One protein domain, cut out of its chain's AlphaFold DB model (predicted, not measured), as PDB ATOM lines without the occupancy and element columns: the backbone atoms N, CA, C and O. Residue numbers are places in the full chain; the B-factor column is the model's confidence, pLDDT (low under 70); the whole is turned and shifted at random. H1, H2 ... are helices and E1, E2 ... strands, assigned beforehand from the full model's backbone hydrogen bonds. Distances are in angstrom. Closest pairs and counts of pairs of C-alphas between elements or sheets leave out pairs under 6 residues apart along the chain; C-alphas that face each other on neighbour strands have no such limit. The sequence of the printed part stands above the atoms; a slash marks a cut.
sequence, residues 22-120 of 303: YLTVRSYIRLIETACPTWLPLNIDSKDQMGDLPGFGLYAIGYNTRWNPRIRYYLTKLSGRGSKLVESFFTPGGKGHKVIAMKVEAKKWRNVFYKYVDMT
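This is residues 22 to 120 of the 303 residues of an uncharacterized protein of Scyliorhinus torazame (UniProt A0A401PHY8). A twisted antiparallel sheet, E2 E1 E3, has helix H1 crossing one face and H2 and H3 covering the other. The 99 printed residues include H1 E1 E2 H2 H3 E3 in chain order, class mixed; the whole is compact, radius of gyration of the C-alphas 13.0 A, spanning 37 by 27 by 22 A.

Inner strand E1, residues 57 to 65, has antiparallel neighbours E3, residues 109 to 118 (N 60 and O 115, 2.9 A), and E2, residues 72 to 79 (N 59 and O 77, 2.9 A), its hairpin partner. H1, residues 22 to 35, runs across the strands, height over the sheet 8.5 A. On the opposite face, H2, residues 84 to 90, touches H3, residues 95 to 106; their closest C-alphas, Phe 89 and Gly 96, are 4.1 A apart. In H2, 1 of 3 O i to N i+4 and 3 of 4 O i to N i+3 pairs are within hydrogen-bond range.

H1, 20.1 A long, begins at C-alpha 22 (256.056, 377.074, 246.055); E3, 26.9 A, ends at C-alpha 118 (245.515, 389.899, 260.799).

The printed part has no cut. The link H1 to E1 is long; pLDDT is under 70 at residues 45 to 55, among others.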
ATOM      1  N   TYR A  22     254.950 377.017 245.083       37.22
ATOM      2  CA  TYR A  22     256.056 377.074 246.055       37.22
ATOM      3  C   TYR A  22     256.676 378.472 246.245       37.22
ATOM      4  O   TYR A  22     257.008 378.857 247.367       37.22
ATOM      5  N   LEU A  23     256.753 379.287 245.188       39.41
ATOM      6  CA  LEU A  23     257.382 380.616 245.261       39.41
ATOM      7  C   LEU A  23     256.541 381.630 246.051       39.41
ATOM      8  O   LEU A  23     257.071 382.434 246.821       39.41
ATOM      9  N   THR A  24     255.216 381.557 245.925       52.28
ATOM     10  CA  THR A  24     254.304 382.435 246.665       52.28
ATOM     11  C   THR A  24     254.161 382.019 248.128       52.28
ATOM     12  O   THR A  24     254.022 382.876 248.999       52.28
ATOM     13  N   VAL A  25     254.282 380.717 248.414       64.31
ATOM     14  CA  VAL A  25     254.334 380.182 249.782       64.31
ATOM     15  C   VAL A  25     255.539 380.748 250.535       64.31
ATOM     16  O   VAL A  25     255.388 381.145 251.685       64.31
ATOM     17  N   ARG A  26     256.711 380.899 249.901       77.62
ATOM     18  CA  ARG A  26     257.910 381.418 250.586       77.62
ATOM     19  C   ARG A  26     257.763 382.866 251.063       77.62
ATOM     20  O   ARG A  26     258.187 383.181 252.172       77.62
ATOM     21  N   SER A  27     257.136 383.730 250.262       83.62
ATOM     22  CA  SER A  27     256.896 385.129 250.653       83.62
ATOM     23  C   SER A  27     255.888 385.229 251.804       83.62
ATOM     24  O   SER A  27     256.051 386.037 252.714       83.62
ATOM     25  N   TYR A  28     254.877 384.359 251.813       87.00
ATOM     26  CA  TYR A  28     253.891 384.291 252.893       87.00
ATOM     27  C   TYR A  28     254.462 383.696 254.171       87.00
ATOM     28  O   TYR A  28     254.222 384.238 255.241       87.00
ATOM     29  N   ILE A  29     255.261 382.632 254.065       87.31
ATOM     30  CA  ILE A  29     256.007 382.083 255.198       87.31
ATOM     31  C   ILE A  29     256.883 383.173 255.806       87.31
ATOM     32  O   ILE A  29     256.840 383.363 257.013       87.31
ATOM     33  N   ARG A  30     257.628 383.928 254.989       88.56
ATOM     34  CA  ARG A  30     258.483 385.004 255.496       88.56
ATOM     35  C   ARG A  30     257.686 386.078 256.235       88.56
ATOM     36  O   ARG A  30     258.075 386.456 257.339       88.56
ATOM     37  N   LEU A  31     256.575 386.536 255.656       89.94
ATOM     38  CA  LEU A  31     255.711 387.525 256.299       89.94
ATOM     39  C   LEU A  31     255.176 386.996 257.633       89.94
ATOM     40  O   LEU A  31     255.279 387.680 258.645       89.94
ATOM     41  N   ILE A  32     254.661 385.764 257.646       89.69
ATOM     42  CA  ILE A  32     254.134 385.123 258.855       89.69
ATOM     43  C   ILE A  32     255.221 384.950 259.909       89.69
ATOM     44  O   ILE A  32     254.965 385.240 261.064       89.69
ATOM     45  N   GLU A  33     256.419 384.494 259.550       89.12
ATOM     46  CA  GLU A  33     257.512 384.324 260.516       89.12
ATOM     47  C   GLU A  33     257.983 385.662 261.097       89.12
ATOM     48  O   GLU A  33     258.369 385.723 262.261       89.12
ATOM     49  N   THR A  34     257.901 386.743 260.315       87.06
ATOM     50  CA  THR A  34     258.257 388.091 260.776       87.06
ATOM     51  C   THR A  34     257.182 388.674 261.700       87.06
ATOM     52  O   THR A  34     257.510 389.267 262.722       87.06
ATOM     53  N   ALA A  35     255.901 388.500 261.361       86.00
ATOM     54  CA  ALA A  35     254.781 389.090 262.096       86.00
ATOM     55  C   ALA A  35     254.275 388.222 263.267       86.00
ATOM     56  O   ALA A  35     253.795 388.742 264.269       86.00
ATOM     57  N   CYS A  36     254.369 386.898 263.146       85.94
ATOM     58  CA  CYS A  36     253.870 385.908 264.100       85.94
ATOM     59  C   CYS A  36     254.866 384.730 264.207       85.94
ATOM     60  O   CYS A  36     254.699 383.681 263.571       85.94
ATOM     61  N   PRO A  37     255.938 384.869 265.008       81.31
ATOM     62  CA  PRO A  37     256.975 383.839 265.101       81.31
ATOM     63  C   PRO A  37     256.499 382.583 265.849       81.31
ATOM     64  O   PRO A  37     257.016 381.487 265.625       81.31
ATOM     65  N   THR A  38     255.485 382.697 266.708       89.38
ATOM     66  CA  THR A  38     255.019 381.610 267.575       89.38
ATOM     67  C   THR A  38     253.906 380.788 266.932       89.38
ATOM     68  O   THR A  38     252.941 381.313 266.390       89.38
ATOM     69  N   TRP A  39     254.040 379.464 266.985       91.50
ATOM     70  CA  TRP A  39     252.991 378.536 266.564       91.50
ATOM     71  C   TRP A  39     251.979 378.323 267.689       91.50
ATOM     72  O   TRP A  39     252.371 378.077 268.830       91.50
ATOM     73  N   LEU A  40     250.690 378.343 267.356       89.75
ATOM     74  CA  LEU A  40     249.607 378.017 268.280       89.75
ATOM     75  C   LEU A  40     249.149 376.570 268.056       89.75
ATOM     76  O   LEU A  40     249.055 376.140 266.904       89.75
ATOM     77  N   PRO A  41     248.884 375.787 269.115       89.50
ATOM     78  CA  PRO A  41     248.378 374.429 268.958       89.50
ATOM     79  C   PRO A  41     246.976 374.462 268.342       89.50
ATOM     80  O   PRO A  41     246.120 375.221 268.787       89.50
ATOM     81  N   LEU A  42     246.746 373.620 267.337       84.81
ATOM     82  CA  LEU A  42     245.425 373.396 266.759       84.81
ATOM     83  C   LEU A  42     244.835 372.136 267.391       84.81
ATOM     84  O   LEU A  42     245.237 371.023 267.042       84.81
ATOM     85  N   ASN A  43     243.892 372.295 268.319       79.06
ATOM     86  CA  ASN A  43     243.179 371.144 268.866       79.06
ATOM     87  C   ASN A  43     242.075 370.724 267.884       79.06
ATOM     88  O   ASN A  43     241.115 371.449 267.651       79.06
ATOM     89  N   ILE A  44     242.232 369.556 267.276       70.19
ATOM     90  CA  ILE A  44     241.293 369.050 266.272       70.19
ATOM     91  C   ILE A  44     239.930 368.763 266.936       70.19
ATOM     92  O   ILE A  44     238.890 369.043 266.357       70.19
ATOM     93  N   ASP A  45     239.903 368.339 268.197       66.62
ATOM     94  CA  ASP A  45     238.673 367.874 268.850       66.62
ATOM     95  C   ASP A  45     237.861 368.989 269.535       66.62
ATOM     96  O   ASP A  45     236.728 368.769 269.971       66.62
ATOM     97  N   SER A  46     238.410 370.201 269.643       67.38
ATOM     98  CA  SER A  46     237.740 371.320 270.315       67.38
ATOM     99  C   SER A  46     236.858 372.117 269.349       67.38
ATOM    100  O   SER A  46     237.309 372.570 268.298       67.38
ATOM    101  N   LYS A  47     235.593 372.320 269.741       58.38
ATOM    102  CA  LYS A  47     234.569 373.047 268.970       58.38
ATOM    103  C   LYS A  47     234.715 374.577 269.012       58.38
ATOM    104  O   LYS A  47     234.168 375.241 268.138       58.38
ATOM    105  N   ASP A  48     235.483 375.115 269.965       55.28
ATOM    106  CA  ASP A  48     235.408 376.533 270.365       55.28
ATOM    107  C   ASP A  48     236.690 377.348 270.110       55.28
ATOM    108  O   ASP A  48     236.820 378.475 270.579       55.28
ATOM    109  N   GLN A  49     237.648 376.844 269.329       59.69
ATOM    110  CA  GLN A  49     238.878 377.600 269.014       59.69
ATOM    111  C   GLN A  49     238.675 378.784 268.054       59.69
ATOM    112  O   GLN A  49     239.642 379.450 267.691       59.69
ATOM    113  N   MET A  50     237.440 379.025 267.614       57.78
ATOM    114  CA  MET A  50     237.108 379.930 266.513       57.78
ATOM    115  C   MET A  50     236.415 381.225 266.963       57.78
ATOM    116  O   MET A  50     235.854 381.930 266.126       57.78
ATOM    117  N   GLY A  51     236.427 381.544 268.262       52.75
ATOM    118  CA  GLY A  51     235.984 382.851 268.744       52.75
ATOM    119  C   GLY A  51     236.912 383.946 268.216       52.75
ATOM    120  O   GLY A  51     238.032 384.072 268.699       52.75
ATOM    121  N   ASP A  52     236.438 384.691 267.215       56.72
ATOM    122  CA  ASP A  52     237.055 385.870 266.589       56.72
ATOM    123  C   ASP A  52     238.301 385.639 265.716       56.72
ATOM    124  O   ASP A  52     239.334 386.288 265.882       56.72
ATOM    125  N   LEU A  53     238.203 384.782 264.689       59.56
ATOM    126  CA  LEU A  53     239.144 384.908 263.570       59.56
ATOM    127  C   LEU A  53     238.892 386.245 262.843       59.56
ATOM    128  O   LEU A  53     237.757 386.497 262.420       59.56
ATOM    129  N   PRO A  54     239.919 387.096 262.668       57.03
ATOM    130  CA  PRO A  54     239.751 388.387 262.023       57.03
ATOM    131  C   PRO A  54     239.256 388.229 260.585       57.03
ATOM    132  O   PRO A  54     239.492 387.227 259.907       57.03
ATOM    133  N   GLY A  55     238.530 389.245 260.114       67.00
ATOM    134  CA  GLY A  55     237.856 389.203 258.821       67.00
ATOM    135  C   GLY A  55     238.803 389.041 257.630       67.00
ATOM    136  O   GLY A  55     238.385 388.499 256.620       67.00
ATOM    137  N   PHE A  56     240.058 389.476 257.704       79.56
ATOM    138  CA  PHE A  56     241.012 389.359 256.602       79.56
ATOM    139  C   PHE A  56     242.371 388.972 257.165       79.56
ATOM    140  O   PHE A  56     242.799 389.508 258.178       79.56
ATOM    141  N   GLY A  57     243.056 388.022 256.536       86.38
ATOM    142  CA  GLY A  57     244.324 387.586 257.094       86.38
ATOM    143  C   GLY A  57     245.057 386.530 256.299       86.38
ATOM    144  O   GLY A  57     244.544 385.914 255.355       86.38
ATOM    145  N   LEU A  58     246.295 386.318 256.723       87.38
ATOM    146  CA  LEU A  58     247.164 385.275 256.225       87.38
ATOM    147  C   LEU A  58     247.254 384.156 257.261       87.38
ATOM    148  O   LEU A  58     247.697 384.361 258.386       87.38
ATOM    149  N   TYR A  59     246.849 382.960 256.850       85.31
ATOM    150  CA  TYR A  59     246.774 381.780 257.700       85.31
ATOM    151  C   TYR A  59     247.856 380.789 257.317       85.31
ATOM    152  O   TYR A  59     248.117 380.582 256.130       85.31
ATOM    153  N   ALA A  60     248.429 380.117 258.307       87.44
ATOM    154  CA  ALA A  60     249.267 378.955 258.085       87.44
ATOM    155  C   ALA A  60     248.858 377.790 258.972       87.44
ATOM    156  O   ALA A  60     248.484 377.975 260.125       87.44
ATOM    157  N   ILE A  61     248.985 376.586 258.424       86.00
ATOM    158  CA  ILE A  61     248.872 375.329 259.159       86.00
ATOM    159  C   ILE A  61     250.237 374.666 259.120       86.00
ATOM    160  O   ILE A  61     250.864 374.577 258.060       86.00
ATOM    161  N   GLY A  62     250.685 374.201 260.276       88.62
ATOM    162  CA  GLY A  62     251.927 373.476 260.451       88.62
ATOM    163  C   GLY A  62     251.705 372.180 261.213       88.62
ATOM    164  O   GLY A  62     250.666 371.963 261.830       88.62
ATOM    165  N   TYR A  63     252.688 371.296 261.162       87.81
ATOM    166  CA  TYR A  63     252.639 370.020 261.860       87.81
ATOM    167  C   TYR A  63     254.033 369.583 262.283       87.81
ATOM    168  O   TYR A  63     255.033 369.939 261.656       87.81
ATOM    169  N   ASN A  64     254.098 368.759 263.318       89.19
ATOM    170  CA  ASN A  64     255.284 367.970 263.618       89.19
ATOM    171  C   ASN A  64     254.955 366.474 263.541       89.19
ATOM    172  O   ASN A  64     253.809 366.063 263.344       89.19
ATOM    173  N   THR A  65     255.977 365.636 263.658       88.38
ATOM    174  CA  THR A  65     255.809 364.177 263.631       88.38
ATOM    175  C   THR A  65     256.434 363.563 264.868       88.38
ATOM    176  O   THR A  65     257.198 364.214 265.577       88.38
ATOM    177  N   ARG A  66     256.150 362.284 265.126       83.12
ATOM    178  CA  ARG A  66     256.796 361.559 266.235       83.12
ATOM    179  C   ARG A  66     258.327 361.518 266.113       83.12
ATOM    180  O   ARG A  66     259.002 361.505 267.131       83.12
ATOM    181  N   TRP A  67     258.844 361.539 264.885       85.00
ATOM    182  CA  TRP A  67     260.273 361.397 264.572       85.00
ATOM    183  C   TRP A  67     260.996 362.729 264.385       85.00
ATOM    184  O   TRP A  67     262.219 362.772 264.406       85.00
ATOM    185  N   ASN A  68     260.251 363.818 264.189       84.81
ATOM    186  CA  ASN A  68     260.811 365.152 264.048       84.81
ATOM    187  C   ASN A  68     259.936 366.153 264.817       84.81
ATOM    188  O   ASN A  68     258.810 366.421 264.373       84.81
ATOM    189  N   PRO A  69     260.432 366.696 265.946       87.88
ATOM    190  CA  PRO A  69     259.684 367.642 266.765       87.88
ATOM    191  C   PRO A  69     259.569 369.027 266.117       87.88
ATOM    192  O   PRO A  69     258.699 369.800 266.523       87.88
ATOM    193  N   ARG A  70     260.399 369.343 265.108       89.75
ATOM    194  CA  ARG A  70     260.367 370.625 264.402       89.75
ATOM    195  C   ARG A  70     259.063 370.773 263.625       89.75
ATOM    196  O   ARG A  70     258.669 369.888 262.861       89.75
ATOM    197  N   ILE A  71     258.412 371.917 263.814       88.19
ATOM    198  CA  ILE A  71     257.171 372.260 263.123       88.19
ATOM    199  C   ILE A  71     257.498 372.600 261.668       88.19
ATOM    200  O   ILE A  71     258.382 373.409 261.387       88.19
ATOM    201  N   ARG A  72     256.781 371.964 260.744       86.62
ATOM    202  CA  ARG A  72     256.879 372.182 259.300       86.62
ATOM    203  C   ARG A  72     255.587 372.786 258.784       86.62
ATOM    204  O   ARG A  72     254.507 372.384 259.207       86.62
ATOM    205  N   TYR A  73     255.704 373.710 257.838       84.94
ATOM    206  CA  TYR A  73     254.557 374.272 257.136       84.94
ATOM    207  C   TYR A  73     253.875 373.203 256.277       84.94
ATOM    208  O   TYR A  73     254.527 372.483 255.523       84.94
ATOM    209  N   TYR A  74     252.555 373.118 256.387       83.19
ATOM    210  CA  TYR A  74     251.703 372.331 255.500       83.19
ATOM    211  C   TYR A  74     250.998 373.215 254.474       83.19
ATOM    212  O   TYR A  74     250.941 372.883 253.294       83.19
ATOM    213  N   LEU A  75     250.459 374.347 254.928       81.56
ATOM    214  CA  LEU A  75     249.691 375.263 254.094       81.56
ATOM    215  C   LEU A  75     249.934 376.698 254.541       81.56
ATOM    216  O   LEU A  75     249.992 376.969 255.735       81.56
ATOM    217  N   THR A  76     249.975 377.613 253.577       83.94
ATOM    218  CA  THR A  76     249.758 379.047 253.793       83.94
ATOM    219  C   THR A  76     248.637 379.527 252.883       83.94
ATOM    220  O   THR A  76     248.625 379.179 251.698       83.94
ATOM    221  N   LYS A  77     247.707 380.334 253.391       82.56
ATOM    222  CA  LYS A  77     246.550 380.794 252.624       82.56
ATOM    223  C   LYS A  77     246.135 382.208 253.019       82.56
ATOM    224  O   LYS A  77     245.853 382.470 254.182       82.56
ATOM    225  N   LEU A  78     246.028 383.086 252.021       82.06
ATOM    226  CA  LEU A  78     245.297 384.343 252.166       82.06
ATOM    227  C   LEU A  78     243.800 384.084 252.203       82.06
ATOM    228  O   LEU A  78     243.269 383.309 251.397       82.06
ATOM    229  N   SER A  79     243.137 384.775 253.112       78.56
ATOM    230  CA  SER A  79     241.728 384.608 253.396       78.56
ATOM    231  C   SER A  79     241.066 385.962 253.573       78.56
ATOM    232  O   SER A  79     241.578 386.814 254.295       78.56
ATOM    233  N   GLY A  80     239.925 386.139 252.914       73.19
ATOM    234  CA  GLY A  80     239.042 387.274 253.153       73.19
ATOM    235  C   GLY A  80     237.881 386.920 254.079       73.19
ATOM    236  O   GLY A  80     237.764 385.781 254.546       73.19
ATOM    237  N   ARG A  81     236.996 387.897 254.293       61.12
ATOM    238  CA  ARG A  81     235.890 387.800 255.255       61.12
ATOM    239  C   ARG A  81     234.942 386.663 254.891       61.12
ATOM    240  O   ARG A  81     234.410 386.646 253.783       61.12
ATOM    241  N   GLY A  82     234.728 385.728 255.819       57.97
ATOM    242  CA  GLY A  82     233.824 384.587 255.623       57.97
ATOM    243  C   GLY A  82     234.370 383.498 254.690       57.97
ATOM    244  O   GLY A  82     233.618 382.852 253.955       57.97
ATOM    245  N   SER A  83     235.695 383.343 254.614       68.44
ATOM    246  CA  SER A  83     236.322 382.304 253.797       68.44
ATOM    247  C   SER A  83     235.996 380.914 254.340       68.44
ATOM    248  O   SER A  83     236.698 380.372 255.198       68.44
ATOM    249  N   LYS A  84     234.989 380.287 253.723       68.69
ATOM    250  CA  LYS A  84     234.578 378.897 253.981       68.69
ATOM    251  C   LYS A  84     235.740 377.906 253.950       68.69
ATOM    252  O   LYS A  84     235.669 376.864 254.586       68.69
ATOM    253  N   LEU A  85     236.802 378.193 253.188       69.38
ATOM    254  CA  LEU A  85     237.968 377.316 253.116       69.38
ATOM    255  C   LEU A  85     238.755 377.330 254.427       69.38
ATOM    256  O   LEU A  85     239.033 376.257 254.953       69.38
ATOM    257  N   VAL A  86     239.106 378.513 254.938       73.69
ATOM    258  CA  VAL A  86     239.836 378.631 256.207       73.69
ATOM    259  C   VAL A  86     238.955 378.130 257.337       73.69
ATOM    260  O   VAL A  86     239.373 377.228 258.054       73.69
ATOM    261  N   GLU A  87     237.702 378.579 257.393       75.44
ATOM    262  CA  GLU A  87     236.704 378.073 258.343       75.44
ATOM    263  C   GLU A  87     236.609 376.542 258.311       75.44
ATOM    264  O   GLU A  87     236.575 375.908 259.362       75.44
ATOM    265  N   SER A  88     236.664 375.909 257.131       79.31
ATOM    266  CA  SER A  88     236.583 374.446 257.028       79.31
ATOM    267  C   SER A  88     237.748 373.687 257.667       79.31
ATOM    268  O   SER A  88     237.588 372.492 257.906       79.31
ATOM    269  N   PHE A  89     238.902 374.324 257.905       74.56
ATOM    270  CA  PHE A  89     240.032 373.714 258.620       74.56
ATOM    271  C   PHE A  89     239.863 373.773 260.141       74.56
ATOM    272  O   PHE A  89     240.337 372.871 260.826       74.56
ATOM    273  N   PHE A  90     239.169 374.795 260.647       75.56
ATOM    274  CA  PHE A  90     238.919 374.994 262.078       75.56
ATOM    275  C   PHE A  90     237.549 374.461 262.526       75.56
ATOM    276  O   PHE A  90     237.335 374.248 263.712       75.56
ATOM    277  N   THR A  91     236.633 374.197 261.589       75.94
ATOM    278  CA  THR A  91     235.299 373.655 261.879       75.94
ATOM    279  C   THR A  91     235.339 372.124 261.954       75.94
ATOM    280  O   THR A  91     235.671 371.487 260.946       75.94
ATOM    281  N   PRO A  92     234.936 371.504 263.081       78.62
ATOM    282  CA  PRO A  92     234.822 370.052 263.195       78.62
ATOM    283  C   PRO A  92     233.938 369.454 262.094       78.62
ATOM    284  O   PRO A  92     232.854 369.953 261.795       78.62
ATOM    285  N   GLY A  93     234.417 368.394 261.443       77.44
ATOM    286  CA  GLY A  93     233.736 367.777 260.295       77.44
ATOM    287  C   GLY A  93     233.792 368.577 258.981       77.44
ATOM    288  O   GLY A  93     233.330 368.076 257.948       77.44
ATOM    289  N   GLY A  94     234.393 369.772 258.977       80.88
ATOM    290  CA  GLY A  94     234.680 370.549 257.774       80.88
ATOM    291  C   GLY A  94     235.619 369.810 256.813       80.88
ATOM    292  O   GLY A  94     236.366 368.914 257.206       80.88
ATOM    293  N   LYS A  95     235.592 370.168 255.521       80.69
ATOM    294  CA  LYS A  95     236.431 369.503 254.504       80.69
ATOM    295  C   LYS A  95     237.925 369.605 254.839       80.69
ATOM    296  O   LYS A  95     238.614 368.590 254.808       80.69
ATOM    297  N   GLY A  96     238.414 370.797 255.189       78.06
ATOM    298  CA  GLY A  96     239.809 371.001 255.587       78.06
ATOM    299  C   GLY A  96     240.176 370.239 256.862       78.06
ATOM    300  O   GLY A  96     241.216 369.590 256.927       78.06
ATOM    301  N   HIS A  97     239.277 370.244 257.840       81.25
ATOM    302  CA  HIS A  97     239.425 369.529 259.097       81.25
ATOM    303  C   HIS A  97     239.536 368.012 258.884       81.25
ATOM    304  O   HIS A  97     240.462 367.390 259.397       81.25
ATOM    305  N   LYS A  98     238.668 367.420 258.052       83.81
ATOM    306  CA  LYS A  98     238.736 365.996 257.674       83.81
ATOM    307  C   LYS A  98     240.066 365.641 257.015       83.81
ATOM    308  O   LYS A  98     240.625 364.588 257.301       83.81
ATOM    309  N   VAL A  99     240.597 366.527 256.169       83.62
ATOM    310  CA  VAL A  99     241.923 366.337 255.565       83.62
ATOM    311  C   VAL A  99     243.013 366.321 256.636       83.62
ATOM    312  O   VAL A  99     243.867 365.442 256.592       83.62
ATOM    313  N   ILE A 100     242.992 367.241 257.606       83.12
ATOM    314  CA  ILE A 100     243.963 367.239 258.713       83.12
ATOM    315  C   ILE A 100     243.819 365.970 259.557       83.12
ATOM    316  O   ILE A 100     244.823 365.306 259.800       83.12
ATOM    317  N   ALA A 101     242.599 365.609 259.963       84.44
ATOM    318  CA  ALA A 101     242.327 364.419 260.769       84.44
ATOM    319  C   ALA A 101     242.857 363.150 260.082       84.44
ATOM    320  O   ALA A 101     243.627 362.398 260.673       84.44
ATOM    321  N   MET A 102     242.576 362.997 258.785       84.25
ATOM    322  CA  MET A 102     243.118 361.905 257.980       84.25
ATOM    323  C   MET A 102     244.651 361.943 257.908       84.25
ATOM    324  O   MET A 102     245.279 360.895 257.901       84.25
ATOM    325  N   LYS A 103     245.306 363.112 257.863       83.75
ATOM    326  CA  LYS A 103     246.783 363.198 257.884       83.75
ATOM    327  C   LYS A 103     247.365 362.870 259.265       83.75
ATOM    328  O   LYS A 103     248.454 362.302 259.333       83.75
ATOM    329  N   VAL A 104     246.660 363.183 260.349       84.81
ATOM    330  CA  VAL A 104     247.037 362.763 261.708       84.81
ATOM    331  C   VAL A 104     246.952 361.247 261.844       84.81
ATOM    332  O   VAL A 104     247.913 360.627 262.299       84.81
ATOM    333  N   GLU A 105     245.870 360.649 261.351       81.75
ATOM    334  CA  GLU A 105     245.648 359.204 261.395       81.75
ATOM    335  C   GLU A 105     246.566 358.437 260.423       81.75
ATOM    336  O   GLU A 105     247.261 357.504 260.821       81.75
ATOM    337  N   ALA A 106     246.655 358.878 259.164       77.50
ATOM    338  CA  ALA A 106     247.350 358.168 258.088       77.50
ATOM    339  C   ALA A 106     248.826 358.573 257.883       77.50
ATOM    340  O   ALA A 106     249.598 357.787 257.337       77.50
ATOM    341  N   LYS A 107     249.263 359.786 258.275       62.78
ATOM    342  CA  LYS A 107     250.614 360.326 257.960       62.78
ATOM    343  C   LYS A 107     251.521 360.600 259.177       62.78
ATOM    344  O   LYS A 107     252.479 361.365 259.068       62.78
ATOM    345  N   LYS A 108     251.317 359.925 260.317       73.69
ATOM    346  CA  LYS A 108     252.167 360.023 261.536       73.69
ATOM    347  C   LYS A 108     252.361 361.459 262.067       73.69
ATOM    348  O   LYS A 108     253.342 361.716 262.783       73.69
ATOM    349  N   TRP A 109     251.488 362.406 261.711       87.88
ATOM    350  CA  TRP A 109     251.527 363.736 262.323       87.88
ATOM    351  C   TRP A 109     251.191 363.579 263.802       87.88
ATOM    352  O   TRP A 109     250.294 362.821 264.160       87.88
ATOM    353  N   ARG A 110     251.970 364.229 264.664       87.19
ATOM    354  CA  ARG A 110     251.776 364.132 266.112       87.19
ATOM    355  C   ARG A 110     250.897 365.276 266.585       87.19
ATOM    356  O   ARG A 110     249.807 365.032 267.078       87.19
ATOM    357  N   ASN A 111     251.377 366.500 266.398       90.62
ATOM    358  CA  ASN A 111     250.662 367.714 266.750       90.62
ATOM    359  C   ASN A 111     250.482 368.575 265.503       90.62
ATOM    360  O   ASN A 111     251.362 368.633 264.634       90.62
ATOM    361  N   VAL A 112     249.351 369.267 265.453       90.25
ATOM    362  CA  VAL A 112     249.023 370.243 264.418       90.25
ATOM    363  C   VAL A 112     249.017 371.623 265.054       90.25
ATOM    364  O   VAL A 112     248.648 371.790 266.215       90.25
ATOM    365  N   PHE A 113     249.473 372.602 264.292       90.38
ATOM    366  CA  PHE A 113     249.639 373.973 264.727       90.38
ATOM    367  C   PHE A 113     249.078 374.921 263.681       90.38
ATOM    368  O   PHE A 113     248.976 374.577 262.501       90.38
ATOM    369  N   TYR A 114     248.775 376.138 264.100       88.38
ATOM    370  CA  TYR A 114     248.412 377.214 263.201       88.38
ATOM    371  C   TYR A 114     249.129 378.514 263.567       88.38
ATOM    372  O   TYR A 114     249.599 378.702 264.689       88.38
ATOM    373  N   LYS A 115     249.223 379.398 262.578       89.44
ATOM    374  CA  LYS A 115     249.603 380.804 262.722       89.44
ATOM    375  C   LYS A 115     248.593 381.641 261.957       89.44
ATOM    376  O   LYS A 115     248.071 381.192 260.931       89.44
ATOM    377  N   TYR A 116     248.349 382.852 262.428       87.19
ATOM    378  CA  TYR A 116     247.573 383.828 261.684       87.19
ATOM    379  C   TYR A 116     248.204 385.209 261.824       87.19
ATOM    380  O   TYR A 116     248.804 385.533 262.847       87.19
ATOM    381  N   VAL A 117     248.072 386.002 260.770       88.56
ATOM    382  CA  VAL A 117     248.398 387.424 260.762       88.56
ATOM    383  C   VAL A 117     247.138 388.137 260.306       88.56
ATOM    384  O   VAL A 117     246.650 387.863 259.206       88.56
ATOM    385  N   ASP A 118     246.593 388.987 261.172       87.56
ATOM    386  CA  ASP A 118     245.515 389.899 260.799       87.56
ATOM    387  C   ASP A 118     246.057 390.910 259.786       87.56
ATOM    388  O   ASP A 118     247.190 391.381 259.911       87.56
ATOM    389  N   MET A 119     245.283 391.192 258.748       87.44
ATOM    390  CA  MET A 119     245.698 392.072 257.665       87.44
ATOM    391  C   MET A 119     244.554 392.991 257.280       87.44
ATOM    392  O   MET A 119     243.398 392.585 257.184       87.44
ATOM    393  N   THR A 120     244.884 394.228 256.942       89.19
ATOM    394  CA  THR A 120     243.925 395.112 256.281       89.19
ATOM    395  C   THR A 120     243.604 394.605 254.867       89.19
ATOM    396  O   THR A 120     244.364 393.858 254.243       89.19
TER     397      THR A 120